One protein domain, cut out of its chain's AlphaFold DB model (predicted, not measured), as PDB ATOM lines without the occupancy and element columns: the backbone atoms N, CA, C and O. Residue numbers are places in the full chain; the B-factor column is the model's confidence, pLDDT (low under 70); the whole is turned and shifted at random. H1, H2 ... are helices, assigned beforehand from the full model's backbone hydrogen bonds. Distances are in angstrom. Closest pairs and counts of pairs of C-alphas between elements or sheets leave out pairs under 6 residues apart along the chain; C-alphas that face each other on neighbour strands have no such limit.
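This is residues 2 to 71 of the 71 residues of an uncharacterized protein of Xylella fastidiosa subsp. sandyi Ann-1 (UniProt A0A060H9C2). The long helix H2 has the shorter H1 set nearly at a right angle across its first end, and a long tail with no named element, residues 48 to 71, leaves its other end. The printed part has 70 residues with two named helices, H1 then H2, no named strand, and the class all helix. It is extended, with a radius of gyration of the C-alphas of 17.3 A and spans of 49 by 31 by 22 A.

Start at H2, residues 25 to 47, which touches H1, residues 7 to 20, with residues 25 to 29 alone. Look at Thr 17 and Ala 28, whose C-alphas are the closest of the two helices, 5.6 A apart. Their lines stand about perpendicular, at 78 degrees. A tight link of 4 residues joins them. In H2 every O i to N i+4 pair is within hydrogen-bond range; in H1, 9 of 10.

Find C-alpha 25 at (36.135, 26.983, 52.237); from there H2 runs 32.4 A to C-alpha 47 at (49.177, 37.122, 24.363). H1 begins at C-alpha 7, (46.197, 27.042, 58.852), and runs 20.1 A.

The C-alphas of Ala 23 and Glu 71, the two farthest apart, are 53.7 A apart. Residues 33 to 42, 48 to 55 and 59 to 71 stand free. The printed part has no cut. Look for pLDDT under 70 at residue 2 and residues 42 to 71.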
ATOM      1  N   LYS A   2      39.241  15.990  49.628       68.12
ATOM      2  CA  LYS A   2      39.610  16.800  50.804       68.12
ATOM      3  C   LYS A   2      40.837  17.621  50.442       68.12
ATOM      4  O   LYS A   2      41.818  17.049  49.972       68.12
ATOM      5  N   ILE A   3      40.740  18.936  50.592       72.62
ATOM      6  CA  ILE A   3      41.846  19.855  50.341       72.62
ATOM      7  C   ILE A   3      42.499  20.116  51.693       72.62
ATOM      8  O   ILE A   3      41.921  20.785  52.546       72.62
ATOM      9  N   ASP A   4      43.679  19.542  51.904       84.88
ATOM     10  CA  ASP A   4      44.475  19.852  53.085       84.88
ATOM     11  C   ASP A   4      45.152  21.205  52.882       84.88
ATOM     12  O   ASP A   4      46.055  21.364  52.060       84.88
ATOM     13  N   LEU A   5      44.664  22.198  53.620       86.25
ATOM     14  CA  LEU A   5      45.189  23.556  53.627       86.25
ATOM     15  C   LEU A   5      46.015  23.782  54.886       86.25
ATOM     16  O   LEU A   5      45.643  23.342  55.978       86.25
ATOM     17  N   SER A   6      47.100  24.545  54.755       94.19
ATOM     18  CA  SER A   6      47.778  25.058  55.941       94.19
ATOM     19  C   SER A   6      46.821  25.964  56.738       94.19
ATOM     20  O   SER A   6      45.889  26.544  56.169       94.19
ATOM     21  N   PRO A   7      47.036  26.149  58.052       93.44
ATOM     22  CA  PRO A   7      46.197  27.042  58.852       93.44
ATOM     23  C   PRO A   7      46.135  28.478  58.305       93.44
ATOM     24  O   PRO A   7      45.104  29.139  58.422       93.44
ATOM     25  N   ALA A   8      47.224  28.957  57.692       92.62
ATOM     26  CA  ALA A   8      47.286  30.284  57.087       92.62
ATOM     27  C   ALA A   8      46.428  30.367  55.816       92.62
ATOM     28  O   ALA A   8      45.620  31.288  55.683       92.62
ATOM     29  N   ASP A   9      46.545  29.375  54.930       92.25
ATOM     30  CA  ASP A   9      45.769  29.322  53.685       92.25
ATOM     31  C   ASP A   9      44.280  29.160  53.981       92.25
ATOM     32  O   ASP A   9      43.438  29.833  53.389       92.25
ATOM     33  N   ARG A  10      43.938  28.329  54.971       92.88
ATOM     34  CA  ARG A  10      42.553  28.153  55.410       92.88
ATOM     35  C   ARG A  10      41.934  29.471  55.870       92.88
ATOM     36  O   ARG A  10      40.839  29.804  55.431       92.88
ATOM     37  N   LYS A  11      42.653  30.253  56.685       94.12
ATOM     38  CA  LYS A  11      42.184  31.566  57.155       94.12
ATOM     39  C   LYS A  11      41.977  32.550  56.000       94.12
ATOM     40  O   LYS A  11      41.029  33.330  56.019       94.12
ATOM     41  N   MET A  12      42.843  32.505  54.988       95.25
ATOM     42  CA  MET A  12      42.685  33.316  53.782       95.25
ATOM     43  C   MET A  12      41.409  32.937  53.018       95.25
ATOM     44  O   MET A  12      40.635  33.818  52.645       95.25
ATOM     45  N   PHE A  13      41.141  31.641  52.830       95.00
ATOM     46  CA  PHE A  13      39.928  31.192  52.142       95.00
ATOM     47  C   PHE A  13      38.649  31.414  52.959       95.00
ATOM     48  O   PHE A  13      37.615  31.699  52.370       95.00
ATOM     49  N   GLU A  14      38.700  31.382  54.292       94.62
ATOM     50  CA  GLU A  14      37.572  31.784  55.152       94.62
ATOM     51  C   GLU A  14      37.223  33.274  55.014       94.62
ATOM     52  O   GLU A  14      36.061  33.660  55.093       94.62
ATOM     53  N   GLN A  15      38.209  34.141  54.786       94.81
ATOM     54  CA  GLN A  15      37.936  35.542  54.451       94.81
ATOM     55  C   GLN A  15      37.396  35.675  53.026       94.81
ATOM     56  O   GLN A  15      36.483  36.458  52.768       94.81
ATOM     57  N   TYR A  16      37.932  34.880  52.100       94.00
ATOM     58  CA  TYR A  16      37.466  34.838  50.720       94.00
ATOM     59  C   TYR A  16      35.990  34.415  50.631       94.00
ATOM     60  O   TYR A  16      35.231  35.041  49.894       94.00
ATOM     61  N   THR A  17      35.537  33.427  51.418       95.75
ATOM     62  CA  THR A  17      34.112  33.045  51.450       95.75
ATOM     63  C   THR A  17      33.219  34.206  51.870       95.75
ATOM     64  O   THR A  17      32.169  34.398  51.269       95.75
ATOM     65  N   GLN A  18      33.641  35.022  52.840       93.75
ATOM     66  CA  GLN A  18      32.880  36.196  53.278       93.75
ATOM     67  C   GLN A  18      32.803  37.275  52.194       93.75
ATOM     68  O   GLN A  18      31.736  37.842  51.975       93.75
ATOM     69  N   ILE A  19      33.912  37.540  51.497       93.75
ATOM     70  CA  ILE A  19      33.970  38.550  50.429       93.75
ATOM     71  C   ILE A  19      33.059  38.167  49.256       93.75
ATOM     72  O   ILE A  19      32.377  39.024  48.700       93.75
ATOM     73  N   TYR A  20      33.052  36.887  48.880       90.00
ATOM     74  CA  TYR A  20      32.336  36.390  47.703       90.00
ATOM     75  C   TYR A  20      30.985  35.730  48.026       90.00
ATOM     76  O   TYR A  20      30.312  35.260  47.113       90.00
ATOM     77  N   GLY A  21      30.574  35.706  49.299       93.81
ATOM     78  CA  GLY A  21      29.304  35.118  49.741       93.81
ATOM     79  C   GLY A  21      29.201  33.606  49.510       93.81
ATOM     80  O   GLY A  21      28.131  33.119  49.157       93.81
ATOM     81  N   LEU A  22      30.306  32.871  49.663       94.44
ATOM     82  CA  LEU A  22      30.384  31.426  49.409       94.44
ATOM     83  C   LEU A  22      30.055  30.614  50.667       94.44
ATOM     84  O   LEU A  22      30.328  31.058  51.784       94.44
ATOM     85  N   ALA A  23      29.496  29.413  50.496       91.62
ATOM     86  CA  ALA A  23      28.967  28.639  51.616       91.62
ATOM     87  C   ALA A  23      30.068  27.986  52.463       91.62
ATOM     88  O   ALA A  23      29.889  27.789  53.667       91.62
ATOM     89  N   CYS A  24      31.213  27.647  51.860       92.00
ATOM     90  CA  CYS A  24      32.312  26.997  52.568       92.00
ATOM     91  C   CYS A  24      33.686  27.233  51.927       92.00
ATOM     92  O   CYS A  24      33.815  27.705  50.799       92.00
ATOM     93  N   VAL A  25      34.734  26.874  52.676       91.44
ATOM     94  CA  VAL A  25      36.135  26.983  52.237       91.44
ATOM     95  C   VAL A  25      36.393  26.166  50.970       91.44
ATOM     96  O   VAL A  25      37.090  26.647  50.085       91.44
ATOM     97  N   ASP A  26      35.799  24.977  50.842       90.88
ATOM     98  CA  ASP A  26      35.982  24.134  49.655       90.88
ATOM     99  C   ASP A  26      35.437  24.819  48.390       90.88
ATOM    100  O   ASP A  26      36.114  24.853  47.361       90.88
ATOM    101  N   GLU A  27      34.261  25.452  48.482       90.56
ATOM    102  CA  GLU A  27      33.700  26.263  47.395       90.56
ATOM    103  C   GLU A  27      34.579  27.473  47.069       90.56
ATOM    104  O   GLU A  27      34.756  27.802  45.896       90.56
ATOM    105  N   ALA A  28      35.163  28.125  48.077       93.81
ATOM    106  CA  ALA A  28      36.105  29.221  47.856       93.81
ATOM    107  C   ALA A  28      37.367  28.778  47.119       93.81
ATOM    108  O   ALA A  28      37.809  29.478  46.205       93.81
ATOM    109  N   VAL A  29      37.920  27.612  47.455       91.94
ATOM    110  CA  VAL A  29      39.081  27.065  46.746       91.94
ATOM    111  C   VAL A  29      38.720  26.735  45.298       91.94
ATOM    112  O   VAL A  29      39.449  27.112  44.379       91.94
ATOM    113  N   GLU A  30      37.577  26.087  45.065       92.38
ATOM    114  CA  GLU A  30      37.126  25.758  43.711       92.38
ATOM    115  C   GLU A  30      36.847  27.019  42.878       92.38
ATOM    116  O   GLU A  30      37.247  27.110  41.711       92.38
ATOM    117  N   HIS A  31      36.197  28.017  43.477       93.06
ATOM    118  CA  HIS A  31      35.916  29.296  42.838       93.06
ATOM    119  C   HIS A  31      37.208  30.027  42.453       93.06
ATOM    120  O   HIS A  31      37.360  30.448  41.302       93.06
ATOM    121  N   ALA A  32      38.165  30.119  43.382       90.50
ATOM    122  CA  ALA A  32      39.459  30.743  43.140       90.50
ATOM    123  C   ALA A  32      40.250  30.017  42.039       90.50
ATOM    124  O   ALA A  32      40.798  30.665  41.147       90.50
ATOM    125  N   ALA A  33      40.253  28.680  42.034       90.12
ATOM    126  CA  ALA A  33      40.903  27.891  40.990       90.12
ATOM    127  C   ALA A  33      40.273  28.134  39.606       90.12
ATOM    128  O   ALA A  33      40.982  28.346  38.620       90.12
ATOM    129  N   LYS A  34      38.935  28.169  39.525       90.69
ATOM    130  CA  LYS A  34      38.208  28.495  38.286       90.69
ATOM    131  C   LYS A  34      38.522  29.907  37.791       90.69
ATOM    132  O   LYS A  34      38.686  30.091  36.585       90.69
ATOM    133  N   GLN A  35      38.605  30.892  38.684       88.88
ATOM    134  CA  GLN A  35      39.019  32.250  38.321       88.88
ATOM    135  C   GLN A  35      40.455  32.283  37.802       88.88
ATOM    136  O   GLN A  35      40.679  32.804  36.715       88.88
ATOM    137  N   ALA A  36      41.400  31.648  38.498       87.56
ATOM    138  CA  ALA A  36      42.795  31.602  38.076       87.56
ATOM    139  C   ALA A  36      42.964  30.974  36.681       87.56
ATOM    140  O   ALA A  36      43.717  31.488  35.856       87.56
ATOM    141  N   LEU A  37      42.226  29.899  36.378       84.38
ATOM    142  CA  LEU A  37      42.227  29.282  35.048       84.38
ATOM    143  C   LEU A  37      41.644  30.206  33.973       84.38
ATOM    144  O   LEU A  37      42.202  30.296  32.879       84.38
ATOM    145  N   LYS A  38      40.545  30.910  34.271       83.06
ATOM    146  CA  LYS A  38      39.960  31.899  33.352       83.06
ATOM    147  C   LYS A  38      40.924  33.049  33.091       83.06
ATOM    148  O   LYS A  38      41.100  33.424  31.936       83.06
ATOM    149  N   ASP A  39      41.577  33.561  34.125       78.06
ATOM    150  CA  ASP A  39      42.542  34.651  34.007       78.06
ATOM    151  C   ASP A  39      43.785  34.211  33.232       78.06
ATOM    152  O   ASP A  39      44.218  34.916  32.324       78.06
ATOM    153  N   ALA A  40      44.310  33.013  33.496       77.00
ATOM    154  CA  ALA A  40      45.409  32.434  32.728       77.00
ATOM    155  C   ALA A  40      45.032  32.225  31.253       77.00
ATOM    156  O   ALA A  40      45.822  32.532  30.359       77.00
ATOM    157  N   TYR A  41      43.812  31.752  30.979       73.06
ATOM    158  CA  TYR A  41      43.311  31.608  29.615       73.06
ATOM    159  C   TYR A  41      43.145  32.965  28.925       73.06
ATOM    160  O   TYR A  41      43.560  33.119  27.780       73.06
ATOM    161  N   LEU A  42      42.600  33.969  29.614       67.94
ATOM    162  CA  LEU A  42      42.477  35.334  29.100       67.94
ATOM    163  C   LEU A  42      43.846  35.969  28.843       67.94
ATOM    164  O   LEU A  42      44.014  36.644  27.831       67.94
ATOM    165  N   LEU A  43      44.831  35.736  29.712       65.81
ATOM    166  CA  LEU A  43      46.215  36.159  29.501       65.81
ATOM    167  C   LEU A  43      46.815  35.469  28.276       65.81
ATOM    168  O   LEU A  43      47.403  36.135  27.430       65.81
ATOM    169  N   ARG A  44      46.607  34.157  28.119       59.50
ATOM    170  CA  ARG A  44      47.056  33.414  26.936       59.50
ATOM    171  C   ARG A  44      46.365  33.887  25.659       59.50
ATOM    172  O   ARG A  44      47.030  34.023  24.645       59.50
ATOM    173  N   ALA A  45      45.067  34.170  25.699       58.84
ATOM    174  CA  ALA A  45      44.312  34.670  24.554       58.84
ATOM    175  C   ALA A  45      44.746  36.092  24.161       58.84
ATOM    176  O   ALA A  45      44.901  36.379  22.978       58.84
ATOM    177  N   LYS A  46      45.012  36.963  25.143       57.34
ATOM    178  CA  LYS A  46      45.560  38.308  24.903       57.34
ATOM    179  C   LYS A  46      46.997  38.267  24.379       57.34
ATOM    180  O   LYS A  46      47.348  39.085  23.539       57.34
ATOM    181  N   ASN A  47      47.798  37.298  24.822       53.78
ATOM    182  CA  ASN A  47      49.177  37.122  24.363       53.78
ATOM    183  C   ASN A  47      49.279  36.314  23.056       53.78
ATOM    184  O   ASN A  47      50.273  36.426  22.353       53.78
ATOM    185  N   GLY A  48      48.249  35.546  22.691       46.25
ATOM    186  CA  GLY A  48      48.176  34.767  21.450       46.25
ATOM    187  C   GLY A  48      47.985  35.609  20.185       46.25
ATOM    188  O   GLY A  48      48.057  35.067  19.087       46.25
ATOM    189  N   HIS A  49      47.775  36.922  20.330       46.62
ATOM    190  CA  HIS A  49      47.759  37.886  19.227       46.62
ATOM    191  C   HIS A  49      48.966  38.837  19.217       46.62
ATOM    192  O   HIS A  49      48.956  39.820  18.480       46.62
ATOM    193  N   SER A  50      50.018  38.535  19.984       46.47
ATOM    194  CA  SER A  50      51.295  39.243  19.893       46.47
ATOM    195  C   SER A  50      52.374  38.290  19.377       46.47
ATOM    196  O   SER A  50      52.645  37.286  20.035       46.47
ATOM    197  N   PRO A  51      53.025  38.587  18.237       43.50
ATOM    198  CA  PRO A  51      54.194  37.855  17.764       43.50
ATOM    199  C   PRO A  51      55.411  38.315  18.573       43.50
ATOM    200  O   PRO A  51      56.317  38.950  18.048       43.50
ATOM    201  N   LEU A  52      55.387  38.095  19.884       46.88
ATOM    202  CA  LEU A  52      56.519  38.395  20.745       46.88
ATOM    203  C   LEU A  52      57.116  37.071  21.192       46.88
ATOM    204  O   LEU A  52      56.605  36.382  22.073       46.88
ATOM    205  N   GLU A  53      58.151  36.744  20.430       38.72
ATOM    206  CA  GLU A  53      59.221  35.778  20.611       38.72
ATOM    207  C   GLU A  53      59.557  35.461  22.079       38.72
ATOM    208  O   GLU A  53      59.324  36.248  23.000       38.72
ATOM    209  N   GLU A  54      60.119  34.267  22.269       40.91
ATOM    210  CA  GLU A  54      60.734  33.763  23.497       40.91
ATOM    211  C   GLU A  54      61.348  34.889  24.354       40.91
ATOM    212  O   GLU A  54      62.373  35.461  23.997       40.91
ATOM    213  N   GLY A  55      60.739  35.211  25.504       42.91
ATOM    214  CA  GLY A  55      61.394  36.075  26.497       42.91
ATOM    215  C   GLY A  55      60.565  37.152  27.198       42.91
ATOM    216  O   GLY A  55      61.133  37.908  27.985       42.91
ATOM    217  N   VAL A  56      59.248  37.261  26.995       41.53
ATOM    218  CA  VAL A  56      58.475  38.315  27.683       41.53
ATOM    219  C   VAL A  56      58.022  37.878  29.082       41.53
ATOM    220  O   VAL A  56      57.007  37.206  29.265       41.53
ATOM    221  N   VAL A  57      58.781  38.316  30.090       45.88
ATOM    222  CA  VAL A  57      58.407  38.304  31.513       45.88
ATOM    223  C   VAL A  57      57.116  39.106  31.701       45.88
ATOM    224  O   VAL A  57      57.081  40.323  31.504       45.88
ATOM    225  N   ILE A  58      56.040  38.427  32.103       50.16
ATOM    226  CA  ILE A  58      54.763  39.063  32.434       50.16
ATOM    227  C   ILE A  58      54.951  39.845  33.740       50.16
ATOM    228  O   ILE A  58      54.889  39.289  34.836       50.16
ATOM    229  N   TYR A  59      55.183  41.154  33.631       44.22
ATOM    230  CA  TYR A  59      55.133  42.064  34.772       44.22
ATOM    231  C   TYR A  59      53.696  42.122  35.306       44.22
ATOM    232  O   TYR A  59      52.842  42.844  34.787       44.22
ATOM    233  N   LEU A  60      53.430  41.364  36.373       47.06
ATOM    234  CA  LEU A  60      52.234  41.520  37.195       47.06
ATOM    235  C   LEU A  60      52.246  42.932  37.796       47.06
ATOM    236  O   LEU A  60      52.994  43.247  38.725       47.06
ATOM    237  N   LYS A  61      51.424  43.802  37.210       40.91
ATOM    238  CA  LYS A  61      51.228  45.203  37.590       40.91
ATOM    239  C   LYS A  61      50.571  45.260  38.978       40.91
ATOM    240  O   LYS A  61      49.360  45.377  39.096       40.91
ATOM    241  N   GLY A  62      51.386  45.121  40.024       46.34
ATOM    242  CA  GLY A  62      50.949  45.122  41.424       46.34
ATOM    243  C   GLY A  62      52.070  44.925  42.451       46.34
ATOM    244  O   GLY A  62      51.954  45.408  43.573       46.34
ATOM    245  N   LEU A  63      53.200  44.318  42.072       44.09
ATOM    246  CA  LEU A  63      54.378  44.188  42.936       44.09
ATOM    247  C   LEU A  63      55.443  45.219  42.548       44.09
ATOM    248  O   LEU A  63      56.320  44.978  41.724       44.09
ATOM    249  N   LYS A  64      55.382  46.405  43.162       48.78
ATOM    250  CA  LYS A  64      56.544  47.300  43.194       48.78
ATOM    251  C   LYS A  64      57.604  46.688  44.113       48.78
ATOM    252  O   LYS A  64      57.483  46.779  45.332       48.78
ATOM    253  N   LYS A  65      58.698  46.204  43.526       40.78
ATOM    254  CA  LYS A  65      60.039  46.691  43.881       40.78
ATOM    255  C   LYS A  65      61.031  46.464  42.728       40.78
ATOM    256  O   LYS A  65      61.155  45.336  42.263       40.78
ATOM    257  N   PRO A  66      61.719  47.523  42.264       60.56
ATOM    258  CA  PRO A  66      62.858  47.435  41.356       60.56
ATOM    259  C   PRO A  66      64.164  47.271  42.158       60.56
ATOM    260  O   PRO A  66      64.234  47.811  43.260       60.56
ATOM    261  N   LEU A  67      65.153  46.555  41.598       44.22
ATOM    262  CA  LEU A  67      66.610  46.449  41.905       44.22
ATOM    263  C   LEU A  67      67.022  44.979  41.675       44.22
ATOM    264  O   LEU A  67      66.322  44.108  42.173       44.22
ATOM    265  N   ARG A  68      68.084  44.560  40.974       37.31
ATOM    266  CA  ARG A  68      69.483  44.983  40.686       37.31
ATOM    267  C   ARG A  68      69.935  44.136  39.463       37.31
ATOM    268  O   ARG A  68      69.286  43.127  39.221       37.31
ATOM    269  N   ASN A  69      70.983  44.347  38.668       40.19
ATOM    270  CA  ASN A  69      72.196  45.177  38.584       40.19
ATOM    271  C   ASN A  69      72.526  45.201  37.066       40.19
ATOM    272  O   ASN A  69      72.295  44.199  36.398       40.19
ATOM    273  N   GLN A  70      72.829  46.343  36.443       41.84
ATOM    274  CA  GLN A  70      74.195  46.714  36.028       41.84
ATOM    275  C   GLN A  70      75.144  45.534  35.769       41.84
ATOM    276  O   GLN A  70      75.629  44.945  36.730       41.84
ATOM    277  N   GLU A  71      75.443  45.290  34.494       38.22
ATOM    278  CA  GLU A  71      76.793  45.384  33.910       38.22
ATOM    279  C   GLU A  71      76.675  45.839  32.448       38.22
ATOM    280  O   GLU A  71      75.695  45.427  31.783       38.22
TER     281      GLU A  71